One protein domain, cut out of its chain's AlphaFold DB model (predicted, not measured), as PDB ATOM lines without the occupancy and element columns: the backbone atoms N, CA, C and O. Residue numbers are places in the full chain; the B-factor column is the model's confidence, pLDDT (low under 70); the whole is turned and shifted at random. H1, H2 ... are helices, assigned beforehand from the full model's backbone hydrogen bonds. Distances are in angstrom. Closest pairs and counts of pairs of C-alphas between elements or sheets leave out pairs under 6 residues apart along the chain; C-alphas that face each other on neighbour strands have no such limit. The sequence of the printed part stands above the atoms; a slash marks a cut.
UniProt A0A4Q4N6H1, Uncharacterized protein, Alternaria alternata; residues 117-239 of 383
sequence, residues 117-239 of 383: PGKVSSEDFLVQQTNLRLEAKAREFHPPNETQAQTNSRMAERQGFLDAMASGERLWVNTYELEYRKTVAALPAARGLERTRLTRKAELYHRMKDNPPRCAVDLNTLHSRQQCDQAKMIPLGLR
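This is residues 117 to 239 of the 383 residues of an uncharacterized protein of Alternaria alternata (UniProt A0A4Q4N6H1). One long helix, H2, makes most of the length of a rod, and two shorter helices run opposite ways to it at shallow tilts: H1 packs with its residues 129 to 137 alone on residues 157 to 165 of H2, near the middle of the rod, and H3 folds back along residues 172 to 186 of H2, toward one end. The short H4 packs on the end of H1, away from H2. The printed part has 123 residues with four named helices, H1 to H4 in order, and no named strand: all helix, loose with a radius of gyration of the C-alphas of 19.4 A, spanning 69 by 28 by 23 A.

H2, residues 148 to 186, forms a helical hairpin with H1, residues 119 to 138: they touch at a shallow tilt of 17 degrees, opposite ways, closest at the C-alphas of Ala 136 and Arg 158, 4.7 A apart. H1 touches H2 with residues 129 to 137 alone. H2 also forms a helical hairpin with H3, residues 192 to 209, at a shallow tilt of 24 degrees; the closest C-alphas, of Val 173 and Lys 209, are 4.8 A apart. H1 and H3 are apart. H4, residues 225 to 230, touches H1, with the closest C-alphas, of Ala 138 and Arg 225, 4.9 A apart. In H1, H2, H3 and H4 every O i to N i+4 pair is within hydrogen-bond range.

H2 measures 57.2 A from C-alpha 148 at (-5.824, 41.000, -43.040) to C-alpha 186 at (30.036, 15.338, -6.568). H1 measures 28.1 A, H3 26.3 A and H4 8.8 A, ending at C-alpha 230 (19.459, 30.206, -48.381).

The C-alphas farthest apart, of Asn 145 and Gly 192, are 68.9 A apart. The printed part has no cut; the link from H3 to H4 is long, 15 residues. The mean pLDDT of the printed part is 75.9, and 22 residues are under 70, among them 117 to 121, 193 to 198 and 234 to 239.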
ATOM      1  N   PRO A 117      25.572  18.156 -22.025       51.44
ATOM      2  CA  PRO A 117      26.138  19.501 -22.143       51.44
ATOM      3  C   PRO A 117      27.558  19.448 -22.743       51.44
ATOM      4  O   PRO A 117      28.471  18.872 -22.145       51.44
ATOM      5  N   GLY A 118      27.750  20.032 -23.931       53.06
ATOM      6  CA  GLY A 118      29.003  19.954 -24.690       53.06
ATOM      7  C   GLY A 118      28.947  20.672 -26.042       53.06
ATOM      8  O   GLY A 118      27.990  21.377 -26.365       53.06
ATOM      9  N   LYS A 119      29.995  20.526 -26.857       58.66
ATOM     10  CA  LYS A 119      30.147  21.292 -28.108       58.66
ATOM     11  C   LYS A 119      29.210  20.836 -29.235       58.66
ATOM     12  O   LYS A 119      28.735  21.677 -29.987       58.66
ATOM     13  N   VAL A 120      28.862  19.549 -29.305       57.97
ATOM     14  CA  VAL A 120      27.865  19.026 -30.266       57.97
ATOM     15  C   VAL A 120      26.469  19.579 -29.978       57.97
ATOM     16  O   VAL A 120      25.812  20.095 -30.876       57.97
ATOM     17  N   SER A 121      26.033  19.551 -28.716       61.56
ATOM     18  CA  SER A 121      24.741  20.128 -28.325       61.56
ATOM     19  C   SER A 121      24.720  21.649 -28.486       61.56
ATOM     20  O   SER A 121      23.676  22.219 -28.791       61.56
ATOM     21  N   SER A 122      25.876  22.306 -28.354       71.06
ATOM     22  CA  SER A 122      26.035  23.725 -28.697       71.06
ATOM     23  C   SER A 122      25.838  23.985 -30.188       71.06
ATOM     24  O   SER A 122      25.175  24.951 -30.549       71.06
ATOM     25  N   GLU A 123      26.383  23.127 -31.048       71.56
ATOM     26  CA  GLU A 123      26.242  23.237 -32.501       71.56
ATOM     27  C   GLU A 123      24.796  23.004 -32.946       71.56
ATOM     28  O   GLU A 123      24.246  23.784 -33.723       71.56
ATOM     29  N   ASP A 124      24.137  21.982 -32.405       66.56
ATOM     30  CA  ASP A 124      22.727  21.728 -32.700       66.56
ATOM     31  C   ASP A 124      21.838  22.880 -32.214       66.56
ATOM     32  O   ASP A 124      20.939  23.325 -32.935       66.56
ATOM     33  N   PHE A 125      22.119  23.421 -31.023       72.69
ATOM     34  CA  PHE A 125      21.416  24.594 -30.508       72.69
ATOM     35  C   PHE A 125      21.674  25.835 -31.375       72.69
ATOM     36  O   PHE A 125      20.739  26.576 -31.670       72.69
ATOM     37  N   LEU A 126      22.906  26.043 -31.849       81.00
ATOM     38  CA  LEU A 126      23.272  27.128 -32.762       81.00
ATOM     39  C   LEU A 126      22.492  27.053 -34.078       81.00
ATOM     40  O   LEU A 126      21.904  28.051 -34.507       81.00
ATOM     41  N   VAL A 127      22.465  25.875 -34.708       70.88
ATOM     42  CA  VAL A 127      21.704  25.623 -35.940       70.88
ATOM     43  C   VAL A 127      20.226  25.916 -35.706       70.88
ATOM     44  O   VAL A 127      19.596  26.627 -36.490       70.88
ATOM     45  N   GLN A 128      19.674  25.412 -34.603       72.94
ATOM     46  CA  GLN A 128      18.276  25.611 -34.255       72.94
ATOM     47  C   GLN A 128      17.942  27.095 -34.060       72.94
ATOM     48  O   GLN A 128      16.998  27.595 -34.676       72.94
ATOM     49  N   GLN A 129      18.705  27.808 -33.225       81.50
ATOM     50  CA  GLN A 129      18.502  29.234 -32.967       81.50
ATOM     51  C   GLN A 129      18.630  30.047 -34.252       81.50
ATOM     52  O   GLN A 129      17.819  30.936 -34.508       81.50
ATOM     53  N   THR A 130      19.604  29.713 -35.098       81.75
ATOM     54  CA  THR A 130      19.790  30.374 -36.391       81.75
ATOM     55  C   THR A 130      18.582  30.166 -37.297       81.75
ATOM     56  O   THR A 130      17.996  31.141 -37.763       81.75
ATOM     57  N   ASN A 131      18.130  28.926 -37.483       79.31
ATOM     58  CA  ASN A 131      17.007  28.631 -38.374       79.31
ATOM     59  C   ASN A 131      15.680  29.212 -37.859       79.31
ATOM     60  O   ASN A 131      14.885  29.705 -38.661       79.31
ATOM     61  N   LEU A 132      15.453  29.231 -36.540       79.19
ATOM     62  CA  LEU A 132      14.285  29.885 -35.935       79.19
ATOM     63  C   LEU A 132      14.292  31.400 -36.162       79.19
ATOM     64  O   LEU A 132      13.260  31.969 -36.526       79.19
ATOM     65  N   ARG A 133      15.448  32.057 -36.001       87.62
ATOM     66  CA  ARG A 133      15.584  33.493 -36.284       87.62
ATOM     67  C   ARG A 133      15.360  33.816 -37.752       87.62
ATOM     68  O   ARG A 133      14.684  34.797 -38.052       87.62
ATOM     69  N   LEU A 134      15.878  32.986 -38.652       81.56
ATOM     70  CA  LEU A 134      15.672  33.139 -40.091       81.56
ATOM     71  C   LEU A 134      14.198  32.983 -40.471       81.56
ATOM     72  O   LEU A 134      13.703  33.765 -41.279       81.56
ATOM     73  N   GLU A 135      13.470  32.042 -39.863       82.56
ATOM     74  CA  GLU A 135      12.023  31.909 -40.077       82.56
ATOM     75  C   GLU A 135      11.234  33.088 -39.501       82.56
ATOM     76  O   GLU A 135      10.339  33.607 -40.169       82.56
ATOM     77  N   ALA A 136      11.587  33.569 -38.307       84.56
ATOM     78  CA  ALA A 136      10.975  34.768 -37.742       84.56
ATOM     79  C   ALA A 136      11.207  35.992 -38.646       84.56
ATOM     80  O   ALA A 136      10.254  36.705 -38.970       84.56
ATOM     81  N   LYS A 137      12.446  36.189 -39.124       89.25
ATOM     82  CA  LYS A 137      12.818  37.259 -40.062       89.25
ATOM     83  C   LYS A 137      12.078  37.126 -41.387       89.25
ATOM     84  O   LYS A 137      11.530  38.095 -41.899       89.25
ATOM     85  N   ALA A 138      11.992  35.909 -41.914       80.69
ATOM     86  CA  ALA A 138      11.272  35.611 -43.140       80.69
ATOM     87  C   ALA A 138       9.785  35.994 -43.076       80.69
ATOM     88  O   ALA A 138       9.182  36.272 -44.112       80.69
ATOM     89  N   ARG A 139       9.185  36.002 -41.879       83.75
ATOM     90  CA  ARG A 139       7.801  36.442 -41.666       83.75
ATOM     91  C   ARG A 139       7.646  37.945 -41.508       83.75
ATOM     92  O   ARG A 139       6.513  38.390 -41.417       83.75
ATOM     93  N   GLU A 140       8.717  38.733 -41.524       89.50
ATOM     94  CA  GLU A 140       8.632  40.200 -41.594       89.50
ATOM     95  C   GLU A 140       8.367  40.690 -43.021       89.50
ATOM     96  O   GLU A 140       7.751  41.738 -43.201       89.50
ATOM     97  N   PHE A 141       8.773  39.919 -44.035       84.25
ATOM     98  CA  PHE A 141       8.560  40.283 -45.432       84.25
ATOM     99  C   PHE A 141       7.090  40.117 -45.817       84.25
ATOM    100  O   PHE A 141       6.543  39.012 -45.781       84.25
ATOM    101  N   HIS A 142       6.455  41.230 -46.175       80.44
ATOM    102  CA  HIS A 142       5.058  41.272 -46.583       80.44
ATOM    103  C   HIS A 142       4.888  40.723 -48.011       80.44
ATOM    104  O   HIS A 142       5.522  41.238 -48.936       80.44
ATOM    105  N   PRO A 143       4.043  39.699 -48.221       78.25
ATOM    106  CA  PRO A 143       3.652  39.265 -49.556       78.25
ATOM    107  C   PRO A 143       2.735  40.305 -50.222       78.25
ATOM    108  O   PRO A 143       1.889  40.886 -49.542       78.25
ATOM    109  N   PRO A 144       2.830  40.517 -51.546       77.25
ATOM    110  CA  PRO A 144       1.881  41.373 -52.251       77.25
ATOM    111  C   PRO A 144       0.461  40.792 -52.159       77.25
ATOM    112  O   PRO A 144       0.272  39.584 -52.305       77.25
ATOM    113  N   ASN A 145      -0.535  41.662 -51.968       83.19
ATOM    114  CA  ASN A 145      -1.967  41.321 -51.902       83.19
ATOM    115  C   ASN A 145      -2.377  40.412 -50.722       83.19
ATOM    116  O   ASN A 145      -3.359  39.676 -50.814       83.19
ATOM    117  N   GLU A 146      -1.645  40.453 -49.606       82.19
ATOM    118  CA  GLU A 146      -1.995  39.701 -48.397       82.19
ATOM    119  C   GLU A 146      -3.256  40.282 -47.726       82.19
ATOM    120  O   GLU A 146      -3.348  41.475 -47.442       82.19
ATOM    121  N   THR A 147      -4.243  39.430 -47.438       88.19
ATOM    122  CA  THR A 147      -5.445  39.825 -46.682       88.19
ATOM    123  C   THR A 147      -5.121  40.077 -45.204       88.19
ATOM    124  O   THR A 147      -4.120  39.589 -44.669       88.19
ATOM    125  N   GLN A 148      -6.011  40.766 -44.479       85.31
ATOM    126  CA  GLN A 148      -5.824  41.000 -43.040       85.31
ATOM    127  C   GLN A 148      -5.730  39.692 -42.234       85.31
ATOM    128  O   GLN A 148      -4.909  39.574 -41.326       85.31
ATOM    129  N   ALA A 149      -6.534  38.682 -42.579       74.12
ATOM    130  CA  ALA A 149      -6.503  37.380 -41.911       74.12
ATOM    131  C   ALA A 149      -5.165  36.646 -42.126       74.12
ATOM    132  O   ALA A 149      -4.616  36.056 -41.191       74.12
ATOM    133  N   GLN A 150      -4.608  36.721 -43.338       74.00
ATOM    134  CA  GLN A 150      -3.289  36.163 -43.649       74.00
ATOM    135  C   GLN A 150      -2.175  36.923 -42.918       74.00
ATOM    136  O   GLN A 150      -1.311  36.289 -42.316       74.00
ATOM    137  N   THR A 151      -2.267  38.256 -42.854       83.62
ATOM    138  CA  THR A 151      -1.333  39.101 -42.092       83.62
ATOM    139  C   THR A 151      -1.303  38.703 -40.616       83.62
ATOM    140  O   THR A 151      -0.234  38.448 -40.059       83.62
ATOM    141  N   ASN A 152      -2.475  38.582 -39.982       77.62
ATOM    142  CA  ASN A 152      -2.583  38.167 -38.581       77.62
ATOM    143  C   ASN A 152      -1.961  36.779 -38.359       77.62
ATOM    144  O   ASN A 152      -1.247  36.568 -37.380       77.62
ATOM    145  N   SER A 153      -2.185  35.852 -39.295       75.06
ATOM    146  CA  SER A 153      -1.629  34.496 -39.231       75.06
ATOM    147  C   SER A 153      -0.100  34.502 -39.334       75.06
ATOM    148  O   SER A 153       0.576  33.896 -38.504       75.06
ATOM    149  N   ARG A 154       0.466  35.255 -40.287       81.31
ATOM    150  CA  ARG A 154       1.919  35.411 -40.459       81.31
ATOM    151  C   ARG A 154       2.584  36.021 -39.224       81.31
ATOM    152  O   ARG A 154       3.647  35.560 -38.809       81.31
ATOM    153  N   MET A 155       1.964  37.034 -38.621       85.06
ATOM    154  CA  MET A 155       2.489  37.667 -37.408       85.06
ATOM    155  C   MET A 155       2.405  36.740 -36.190       85.06
ATOM    156  O   MET A 155       3.352  36.688 -35.403       85.06
ATOM    157  N   ALA A 156       1.332  35.953 -36.064       73.62
ATOM    158  CA  ALA A 156       1.223  34.925 -35.031       73.62
ATOM    159  C   ALA A 156       2.290  33.827 -35.195       73.62
ATOM    160  O   ALA A 156       2.904  33.410 -34.215       73.62
ATOM    161  N   GLU A 157       2.582  33.397 -36.428       75.38
ATOM    162  CA  GLU A 157       3.685  32.464 -36.698       75.38
ATOM    163  C   GLU A 157       5.044  33.043 -36.309       75.38
ATOM    164  O   GLU A 157       5.843  32.349 -35.678       75.38
ATOM    165  N   ARG A 158       5.305  34.310 -36.663       83.50
ATOM    166  CA  ARG A 158       6.526  35.010 -36.249       83.50
ATOM    167  C   ARG A 158       6.673  34.956 -34.733       83.50
ATOM    168  O   ARG A 158       7.733  34.567 -34.251       83.50
ATOM    169  N   GLN A 159       5.611  35.289 -33.999       80.62
ATOM    170  CA  GLN A 159       5.620  35.230 -32.539       80.62
ATOM    171  C   GLN A 159       5.878  33.806 -32.030       80.62
ATOM    172  O   GLN A 159       6.718  33.624 -31.157       80.62
ATOM    173  N   GLY A 160       5.268  32.789 -32.643       73.62
ATOM    174  CA  GLY A 160       5.517  31.391 -32.295       73.62
ATOM    175  C   GLY A 160       6.984  30.962 -32.450       73.62
ATOM    176  O   GLY A 160       7.479  30.181 -31.638       73.62
ATOM    177  N   PHE A 161       7.704  31.483 -33.450       77.88
ATOM    178  CA  PHE A 161       9.151  31.259 -33.570       77.88
ATOM    179  C   PHE A 161       9.945  31.997 -32.483       77.88
ATOM    180  O   PHE A 161      10.870  31.414 -31.918       77.88
ATOM    181  N   LEU A 162       9.572  33.238 -32.148       82.44
ATOM    182  CA  LEU A 162      10.196  33.994 -31.052       82.44
ATOM    183  C   LEU A 162      10.016  33.294 -29.696       82.44
ATOM    184  O   LEU A 162      10.982  33.125 -28.951       82.44
ATOM    185  N   ASP A 163       8.807  32.813 -29.410       74.88
ATOM    186  CA  ASP A 163       8.482  32.104 -28.169       74.88
ATOM    187  C   ASP A 163       9.230  30.766 -28.064       74.88
ATOM    188  O   ASP A 163       9.669  30.366 -26.979       74.88
ATOM    189  N   ALA A 164       9.412  30.074 -29.194       69.50
ATOM    190  CA  ALA A 164      10.203  28.851 -29.261       69.50
ATOM    191  C   ALA A 164      11.682  29.104 -28.944       69.50
ATOM    192  O   ALA A 164      12.279  28.329 -28.198       69.50
ATOM    193  N   MET A 165      12.260  30.200 -29.449       79.88
ATOM    194  CA  MET A 165      13.638  30.584 -29.125       79.88
ATOM    195  C   MET A 165      13.803  30.885 -27.641       79.88
ATOM    196  O   MET A 165      14.681  30.303 -27.009       79.88
ATOM    197  N   ALA A 166      12.914  31.701 -27.065       78.50
ATOM    198  CA  ALA A 166      12.934  32.018 -25.636       78.50
ATOM    199  C   ALA A 166      12.768  30.760 -24.765       78.50
ATOM    200  O   ALA A 166      13.390  30.618 -23.712       78.50
ATOM    201  N   SER A 167      11.937  29.811 -25.200       73.44
ATOM    202  CA  SER A 167      11.771  28.530 -24.508       73.44
ATOM    203  C   SER A 167      13.023  27.655 -24.607       73.44
ATOM    204  O   SER A 167      13.425  27.073 -23.601       73.44
ATOM    205  N   GLY A 168      13.679  27.623 -25.770       73.31
ATOM    206  CA  GLY A 168      14.965  26.952 -25.957       73.31
ATOM    207  C   GLY A 168      16.083  27.557 -25.102       73.31
ATOM    208  O   GLY A 168      16.814  26.817 -24.454       73.31
ATOM    209  N   GLU A 169      16.187  28.885 -25.033       82.25
ATOM    210  CA  GLU A 169      17.170  29.582 -24.187       82.25
ATOM    211  C   GLU A 169      16.945  29.293 -22.695       82.25
ATOM    212  O   GLU A 169      17.892  28.988 -21.970       82.25
ATOM    213  N   ARG A 170      15.690  29.289 -22.227       79.25
ATOM    214  CA  ARG A 170      15.371  28.879 -20.846       79.25
ATOM    215  C   ARG A 170      15.755  27.429 -20.571       79.25
ATOM    216  O   ARG A 170      16.305  27.133 -19.513       79.25
ATOM    217  N   LEU A 171      15.472  26.527 -21.510       72.81
ATOM    218  CA  LEU A 171      15.852  25.123 -21.386       72.81
ATOM    219  C   LEU A 171      17.372  24.962 -21.312       72.81
ATOM    220  O   LEU A 171      17.851  24.214 -20.467       72.81
ATOM    221  N   TRP A 172      18.118  25.682 -22.150       77.00
ATOM    222  CA  TRP A 172      19.578  25.702 -22.126       77.00
ATOM    223  C   TRP A 172      20.108  26.080 -20.740       77.00
ATOM    224  O   TRP A 172      20.837  25.302 -20.124       77.00
ATOM    225  N   VAL A 173      19.676  27.232 -20.218       82.31
ATOM    226  CA  VAL A 173      20.091  27.724 -18.895       82.31
ATOM    227  C   VAL A 173      19.768  26.696 -17.812       82.31
ATOM    228  O   VAL A 173      20.632  26.349 -17.010       82.31
ATOM    229  N   ASN A 174      18.547  26.159 -17.806       75.94
ATOM    230  CA  ASN A 174      18.116  25.198 -16.793       75.94
ATOM    231  C   ASN A 174      18.920  23.892 -16.842       75.94
ATOM    232  O   ASN A 174      19.285  23.362 -15.795       75.94
ATOM    233  N   THR A 175      19.213  23.385 -18.040       69.00
ATOM    234  CA  THR A 175      20.001  22.162 -18.227       69.00
ATOM    235  C   THR A 175      21.428  22.347 -17.722       69.00
ATOM    236  O   THR A 175      21.898  21.557 -16.906       69.00
ATOM    237  N   TYR A 176      22.112  23.412 -18.149       73.19
ATOM    238  CA  TYR A 176      23.494  23.656 -17.729       73.19
ATOM    239  C   TYR A 176      23.600  24.014 -16.239       73.19
ATOM    240  O   TYR A 176      24.554  23.593 -15.589       73.19
ATOM    241  N   GLU A 177      22.613  24.708 -15.664       83.62
ATOM    242  CA  GLU A 177      22.532  24.944 -14.216       83.62
ATOM    243  C   GLU A 177      22.362  23.636 -13.432       83.62
ATOM    244  O   GLU A 177      23.031  23.426 -12.418       83.62
ATOM    245  N   LEU A 178      21.475  22.745 -13.886       78.06
ATOM    246  CA  LEU A 178      21.238  21.457 -13.238       78.06
ATOM    247  C   LEU A 178      22.503  20.590 -13.252       78.06
ATOM    248  O   LEU A 178      22.907  20.069 -12.211       78.06
ATOM    249  N   GLU A 179      23.146  20.467 -14.412       72.00
ATOM    250  CA  GLU A 179      24.365  19.672 -14.573       72.00
ATOM    251  C   GLU A 179      25.556  20.285 -13.824       72.00
ATOM    252  O   GLU A 179      26.344  19.560 -13.208       72.00
ATOM    253  N   TYR A 180      25.646  21.618 -13.766       82.56
ATOM    254  CA  TYR A 180      26.598  22.314 -12.904       82.56
ATOM    255  C   TYR A 180      26.402  21.935 -11.431       82.56
ATOM    256  O   TYR A 180      27.349  21.483 -10.786       82.56
ATOM    257  N   ARG A 181      25.174  22.039 -10.905       81.00
ATOM    258  CA  ARG A 181      24.869  21.709  -9.500       81.00
ATOM    259  C   ARG A 181      25.188  20.256  -9.162       81.00
ATOM    260  O   ARG A 181      25.820  20.007  -8.137       81.00
ATOM    261  N   LYS A 182      24.806  19.307 -10.026       75.62
ATOM    262  CA  LYS A 182      25.145  17.880  -9.861       75.62
ATOM    263  C   LYS A 182      26.659  17.668  -9.812       75.62
ATOM    264  O   LYS A 182      27.160  16.975  -8.931       75.62
ATOM    265  N   THR A 183      27.390  18.307 -10.725       72.00
ATOM    266  CA  THR A 183      28.853  18.197 -10.805       72.00
ATOM    267  C   THR A 183      29.528  18.775  -9.560       72.00
ATOM    268  O   THR A 183      30.422  18.146  -8.996       72.00
ATOM    269  N   VAL A 184      29.078  19.942  -9.088       83.38
ATOM    270  CA  VAL A 184      29.599  20.580  -7.870       83.38
ATOM    271  C   VAL A 184      29.312  19.740  -6.628       83.38
ATOM    272  O   VAL A 184      30.195  19.590  -5.787       83.38
ATOM    273  N   ALA A 185      28.126  19.139  -6.525       83.69
ATOM    274  CA  ALA A 185      27.779  18.257  -5.413       83.69
ATOM    275  C   ALA A 185      28.667  16.998  -5.346       83.69
ATOM    276  O   ALA A 185      28.949  16.509  -4.255       83.69
ATOM    277  N   ALA A 186      29.150  16.502  -6.492       71.50
ATOM    278  CA  ALA A 186      30.036  15.338  -6.568       71.50
ATOM    279  C   ALA A 186      31.518  15.653  -6.262       71.50
ATOM    280  O   ALA A 186      32.281  14.759  -5.887       71.50
ATOM    281  N   LEU A 187      31.951  16.918  -6.384       80.88
ATOM    282  CA  LEU A 187      33.355  17.321  -6.206       80.88
ATOM    283  C   LEU A 187      33.977  16.943  -4.848       80.88
ATOM    284  O   LEU A 187      35.130  16.505  -4.853       80.88
ATOM    285  N   PRO A 188      33.302  17.103  -3.688       88.81
ATOM    286  CA  PRO A 188      33.895  16.804  -2.384       88.81
ATOM    287  C   PRO A 188      34.313  15.337  -2.208       88.81
ATOM    288  O   PRO A 188      35.304  15.072  -1.530       88.81
ATOM    289  N   ALA A 189      33.591  14.402  -2.836       80.12
ATOM    290  CA  ALA A 189      33.867  12.967  -2.748       80.12
ATOM    291  C   ALA A 189      34.955  12.499  -3.736       80.12
ATOM    292  O   ALA A 189      35.623  11.494  -3.492       80.12
ATOM    293  N   ALA A 190      35.164  13.234  -4.830       71.56
ATOM    294  CA  ALA A 190      36.091  12.857  -5.889       71.56
ATOM    295  C   ALA A 190      37.566  13.098  -5.523       71.56
ATOM    296  O   ALA A 190      37.928  14.094  -4.886       71.56
ATOM    297  N   ARG A 191      38.453  12.215  -6.005       71.88
ATOM    298  CA  ARG A 191      39.911  12.291  -5.791       71.88
ATOM    299  C   ARG A 191      40.698  12.164  -7.098       71.88
ATOM    300  O   ARG A 191      40.203  11.651  -8.098       71.88
ATOM    301  N   GLY A 192      41.945  12.638  -7.085       72.62
ATOM    302  CA  GLY A 192      42.880  12.498  -8.206       72.62
ATOM    303  C   GLY A 192      42.321  13.020  -9.537       72.62
ATOM    304  O   GLY A 192      41.753  14.110  -9.600       72.62
ATOM    305  N   LEU A 193      42.466  12.224 -10.599       54.81
ATOM    306  CA  LEU A 193      42.034  12.577 -11.958       54.81
ATOM    307  C   LEU A 193      40.528  12.847 -12.065       54.81
ATOM    308  O   LEU A 193      40.113  13.700 -12.847       54.81
ATOM    309  N   GLU A 194      39.704  12.149 -11.289       58.25
ATOM    310  CA  GLU A 194      38.256  12.353 -11.289       58.25
ATOM    311  C   GLU A 194      37.883  13.751 -10.790       58.25
ATOM    312  O   GLU A 194      37.081  14.442 -11.419       58.25
ATOM    313  N   ARG A 195      38.542  14.220  -9.724       66.81
ATOM    314  CA  ARG A 195      38.345  15.576  -9.198       66.81
ATOM    315  C   ARG A 195      38.729  16.642 -10.223       66.81
ATOM    316  O   ARG A 195      37.968  17.585 -10.433       66.81
ATOM    317  N   THR A 196      39.868  16.481 -10.900       59.53
ATOM    318  CA  THR A 196      40.299  17.393 -11.975       59.53
ATOM    319  C   THR A 196      39.261  17.462 -13.097       59.53
ATOM    320  O   THR A 196      38.953  18.543 -13.595       59.53
ATOM    321  N   ARG A 197      38.669  16.323 -13.469       59.72
ATOM    322  CA  ARG A 197      37.631  16.250 -14.509       59.72
ATOM    323  C   ARG A 197      36.343  16.942 -14.091       59.72
ATOM    324  O   ARG A 197      35.835  17.762 -14.846       59.72
ATOM    325  N   LEU A 198      35.831  16.641 -12.899       63.34
ATOM    326  CA  LEU A 198      34.626  17.290 -12.382       63.34
ATOM    327  C   LEU A 198      34.825  18.803 -12.237       63.34
ATOM    328  O   LEU A 198      33.907  19.559 -12.526       63.34
ATOM    329  N   THR A 199      36.033  19.254 -11.886       70.19
ATOM    330  CA  THR A 199      36.354  20.689 -11.808       70.19
ATOM    331  C   THR A 199      36.230  21.342 -13.187       70.19
ATOM    332  O   THR A 199      35.483  22.303 -13.346       70.19
ATOM    333  N   ARG A 200      36.850  20.749 -14.218       64.94
ATOM    334  CA  ARG A 200      36.729  21.219 -15.611       64.94
ATOM    335  C   ARG A 200      35.284  21.186 -16.122       64.94
ATOM    336  O   ARG A 200      34.863  22.106 -16.818       64.94
ATOM    337  N   LYS A 201      34.516  20.145 -15.778       69.44
ATOM    338  CA  LYS A 201      33.086  20.046 -16.123       69.44
ATOM    339  C   LYS A 201      32.278  21.163 -15.474       69.44
ATOM    340  O   LYS A 201      31.501  21.816 -16.160       69.44
ATOM    341  N   ALA A 202      32.494  21.421 -14.186       73.38
ATOM    342  CA  ALA A 202      31.813  22.489 -13.468       73.38
ATOM    343  C   ALA A 202      32.134  23.864 -14.078       73.38
ATOM    344  O   ALA A 202      31.220  24.640 -14.344       73.38
ATOM    345  N   GLU A 203      33.403  24.143 -14.384       76.75
ATOM    346  CA  GLU A 203      33.816  25.375 -15.072       76.75
ATOM    347  C   GLU A 203      33.180  25.513 -16.459       76.75
ATOM    348  O   GLU A 203      32.725  26.595 -16.835       76.75
ATOM    349  N   LEU A 204      33.128  24.426 -17.236       72.75
ATOM    350  CA  LEU A 204      32.456  24.430 -18.530       72.75
ATOM    351  C   LEU A 204      30.969  24.736 -18.366       72.75
ATOM    352  O   LEU A 204      30.479  25.655 -19.011       72.75
ATOM    353  N   TYR A 205      30.255  24.000 -17.516       74.38
ATOM    354  CA  TYR A 205      28.809  24.162 -17.380       74.38
ATOM    355  C   TYR A 205      28.434  25.540 -16.854       74.38
ATOM    356  O   TYR A 205      27.499  26.149 -17.369       74.38
ATOM    357  N   HIS A 206      29.219  26.068 -15.913       82.38
ATOM    358  CA  HIS A 206      29.062  27.431 -15.430       82.38
ATOM    359  C   HIS A 206      29.196  28.454 -16.566       82.38
ATOM    360  O   HIS A 206      28.310  29.282 -16.749       82.38
ATOM    361  N   ARG A 207      30.250  28.348 -17.390       79.75
ATOM    362  CA  ARG A 207      30.446  29.243 -18.545       79.75
ATOM    363  C   ARG A 207      29.350  29.095 -19.596       79.75
ATOM    364  O   ARG A 207      28.895  30.092 -20.144       79.75
ATOM    365  N   MET A 208      28.955  27.866 -19.903       75.12
ATOM    366  CA  MET A 208      28.010  27.575 -20.978       75.12
ATOM    367  C   MET A 208      26.595  28.018 -20.631       75.12
ATOM    368  O   MET A 208      25.900  28.529 -21.507       75.12
ATOM    369  N   LYS A 209      26.183  27.894 -19.364       79.31
ATOM    370  CA  LYS A 209      24.858  28.315 -18.897       79.31
ATOM    371  C   LYS A 209      24.518  29.743 -19.326       79.31
ATOM    372  O   LYS A 209      23.452  29.968 -19.892       79.31
ATOM    373  N   ASP A 210      25.438  30.672 -19.086       80.88
ATOM    374  CA  ASP A 210      25.225  32.104 -19.323       80.88
ATOM    375  C   ASP A 210      25.552  32.528 -20.764       80.88
ATOM    376  O   ASP A 210      25.292  33.666 -21.157       80.88
ATOM    377  N   ASN A 211      26.091  31.612 -21.575       82.44
ATOM    378  CA  ASN A 211      26.506  31.869 -22.951       82.44
ATOM    379  C   ASN A 211      25.857  30.883 -23.939       82.44
ATOM    380  O   ASN A 211      26.571  30.115 -24.592       82.44
ATOM    381  N   PRO A 212      24.517  30.884 -24.081       81.94
ATOM    382  CA  PRO A 212      23.866  30.103 -25.123       81.94
ATOM    383  C   PRO A 212      24.360  30.541 -26.514       81.94
ATOM    384  O   PRO A 212      24.459  31.750 -26.772       81.94
ATOM    385  N   PRO A 213      24.640  29.593 -27.428       81.75
ATOM    386  CA  PRO A 213      24.969  29.901 -28.812       81.75
ATOM    387  C   PRO A 213      23.905  30.794 -29.453       81.75
ATOM    388  O   PRO A 213      22.706  30.515 -29.391       81.75
ATOM    389  N   ARG A 214      24.354  31.893 -30.062       85.12
ATOM    390  CA  ARG A 214      23.492  32.883 -30.720       85.12
ATOM    391  C   ARG A 214      23.527  32.690 -32.223       85.12
ATOM    392  O   ARG A 214      24.502  32.178 -32.748       85.12
ATOM    393  N   CYS A 215      22.474  33.142 -32.899       86.56
ATOM    394  CA  CYS A 215      22.339  33.036 -34.349       86.56
ATOM    395  C   CYS A 215      23.619  33.435 -35.099       86.56
ATOM    396  O   CYS A 215      24.161  34.513 -34.868       86.56
ATOM    397  N   ALA A 216      24.065  32.553 -35.996       85.50
ATOM    398  CA  ALA A 216      25.309  32.702 -36.748       85.50
ATOM    399  C   ALA A 216      25.209  33.679 -37.933       85.50
ATOM    400  O   ALA A 216      26.211  33.965 -38.580       85.50
ATOM    401  N   VAL A 217      24.004  34.164 -38.246       84.31
ATOM    402  CA  VAL A 217      23.721  34.989 -39.425       84.31
ATOM    403  C   VAL A 217      23.308  36.390 -38.988       84.31
ATOM    404  O   VAL A 217      22.429  36.545 -38.137       84.31
ATOM    405  N   ASP A 218      23.888  37.420 -39.608       91.00
ATOM    406  CA  ASP A 218      23.416  38.795 -39.432       91.00
ATOM    407  C   ASP A 218      22.103  39.012 -40.192       91.00
ATOM    408  O   ASP A 218      22.072  39.225 -41.407       91.00
ATOM    409  N   LEU A 219      20.996  38.982 -39.451       91.06
ATOM    410  CA  LEU A 219      19.644  39.112 -39.992       91.06
ATOM    411  C   LEU A 219      19.387  40.457 -40.686       91.06
ATOM    412  O   LEU A 219      18.441  40.549 -41.468       91.06
ATOM    413  N   ASN A 220      20.183  41.495 -40.408       91.75
ATOM    414  CA  ASN A 220      20.007  42.817 -41.017       91.75
ATOM    415  C   ASN A 220      20.427  42.845 -42.491       91.75
ATOM    416  O   ASN A 220      19.948  43.690 -43.243       91.75
ATOM    417  N   THR A 221      21.272  41.900 -42.904       91.94
ATOM    418  CA  THR A 221      21.726  41.743 -44.296       91.94
ATOM    419  C   THR A 221      20.715  41.009 -45.180       91.94
ATOM    420  O   THR A 221      20.871  40.943 -46.398       91.94
ATOM    421  N   LEU A 222      19.665  40.448 -44.575       91.06
ATOM    422  CA  LEU A 222      18.647  39.666 -45.262       91.06
ATOM    423  C   LEU A 222      17.449  40.559 -45.592       91.06
ATOM    424  O   LEU A 222      16.761  41.066 -44.703       91.06
ATOM    425  N   HIS A 223      17.178  40.717 -46.884       91.75
ATOM    426  CA  HIS A 223      16.146  41.604 -47.426       91.75
ATOM    427  C   HIS A 223      15.026  40.858 -48.160       91.75
ATOM    428  O   HIS A 223      14.075  41.480 -48.630       91.75
ATOM    429  N   SER A 224      15.106  39.529 -48.259       82.12
ATOM    430  CA  SER A 224      14.055  38.713 -48.861       82.12
ATOM    431  C   SER A 224      13.886  37.358 -48.177       82.12
ATOM    432  O   SER A 224      14.797  36.827 -47.539       82.12
ATOM    433  N   ARG A 225      12.707  36.751 -48.372       80.50
ATOM    434  CA  ARG A 225      12.415  35.378 -47.936       80.50
ATOM    435  C   ARG A 225      13.437  34.378 -48.480       80.50
ATOM    436  O   ARG A 225      13.906  33.523 -47.735       80.50
ATOM    437  N   GLN A 226      13.777  34.502 -49.761       78.38
ATOM    438  CA  GLN A 226      14.711  33.602 -50.434       78.38
ATOM    439  C   GLN A 226      16.103  33.658 -49.796       78.38
ATOM    440  O   GLN A 226      16.708  32.613 -49.574       78.38
ATOM    441  N   GLN A 227      16.580  34.856 -49.445       76.81
ATOM    442  CA  GLN A 227      17.851  35.021 -48.738       76.81
ATOM    443  C   GLN A 227      17.814  34.363 -47.353       76.81
ATOM    444  O   GLN A 227      18.769  33.688 -46.979       76.81
ATOM    445  N   CYS A 228      16.701  34.472 -46.614       74.00
ATOM    446  CA  CYS A 228      16.547  33.752 -45.345       74.00
ATOM    447  C   CYS A 228      16.589  32.231 -45.515       74.00
ATOM    448  O   CYS A 228      17.201  31.547 -44.700       74.00
ATOM    449  N   ASP A 229      15.933  31.690 -46.545       70.81
ATOM    450  CA  ASP A 229      15.928  30.247 -46.794       70.81
ATOM    451  C   ASP A 229      17.319  29.735 -47.214       70.81
ATOM    452  O   ASP A 229      17.721  28.658 -46.779       70.81
ATOM    453  N   GLN A 230      18.077  30.520 -47.988       74.56
ATOM    454  CA  GLN A 230      19.459  30.206 -48.381       74.56
ATOM    455  C   GLN A 230      20.456  30.310 -47.221       74.56
ATOM    456  O   GLN A 230      21.446  29.586 -47.205       74.56
ATOM    457  N   ALA A 231      20.196  31.183 -46.246       75.00
ATOM    458  CA  ALA A 231      21.058  31.379 -45.083       75.00
ATOM    459  C   ALA A 231      20.862  30.323 -43.979       75.00
ATOM    460  O   ALA A 231      21.554  30.367 -42.959       75.00
ATOM    461  N   LYS A 232      19.913  29.389 -44.139       73.12
ATOM    462  CA  LYS A 232      19.661  28.345 -43.140       73.12
ATOM    463  C   LYS A 232      20.873  27.454 -42.955       73.12
ATOM    464  O   LYS A 232      21.461  26.951 -43.909       73.12
ATOM    465  N   MET A 233      21.185  27.195 -41.694       73.44
ATOM    466  CA  MET A 233      22.226  26.253 -41.337       73.44
ATOM    467  C   MET A 233      21.720  24.825 -41.510       73.44
ATOM    468  O   MET A 233      20.589  24.483 -41.144       73.44
ATOM    469  N   ILE A 234      22.598  23.977 -42.034       60.62
ATOM    470  CA  ILE A 234      22.368  22.541 -42.144       60.62
ATOM    471  C   ILE A 234      22.755  21.902 -40.799       60.62
ATOM    472  O   ILE A 234      23.863  22.161 -40.312       60.62
ATOM    473  N   PRO A 235      21.884  21.088 -40.174       58.41
ATOM    474  CA  PRO A 235      22.227  20.320 -38.977       58.41
ATOM    475  C   PRO A 235      23.481  19.472 -39.182       58.41
ATOM    476  O   PRO A 235      23.662  18.919 -40.264       58.41
ATOM    477  N   LEU A 236      24.326  19.343 -38.154       54.69
ATOM    478  CA  LEU A 236      25.635  18.689 -38.263       54.69
ATOM    479  C   LEU A 236      25.548  17.298 -38.910       54.69
ATOM    480  O   LEU A 236      26.280  17.020 -39.852       54.69
ATOM    481  N   GLY A 237      24.597  16.462 -38.480       48.12
ATOM    482  CA  GLY A 237      24.407  15.106 -39.015       48.12
ATOM    483  C   GLY A 237      23.947  15.025 -40.478       48.12
ATOM    484  O   GLY A 237      23.873  13.928 -41.023       48.12
ATOM    485  N   LEU A 238      23.625  16.159 -41.105       45.31
ATOM    486  CA  LEU A 238      23.173  16.269 -42.498       45.31
ATOM    487  C   LEU A 238      24.178  17.023 -43.378       45.31
ATOM    488  O   LEU A 238      23.922  17.232 -44.564       45.31
ATOM    489  N   ARG A 239      25.297  17.478 -42.805       54.03
ATOM    490  CA  ARG A 239      26.362  18.142 -43.557       54.03
ATOM    491  C   ARG A 239      27.175  17.124 -44.344       54.03
ATOM    492  O   ARG A 239      27.231  15.940 -44.024       54.03
TER     493      ARG A 239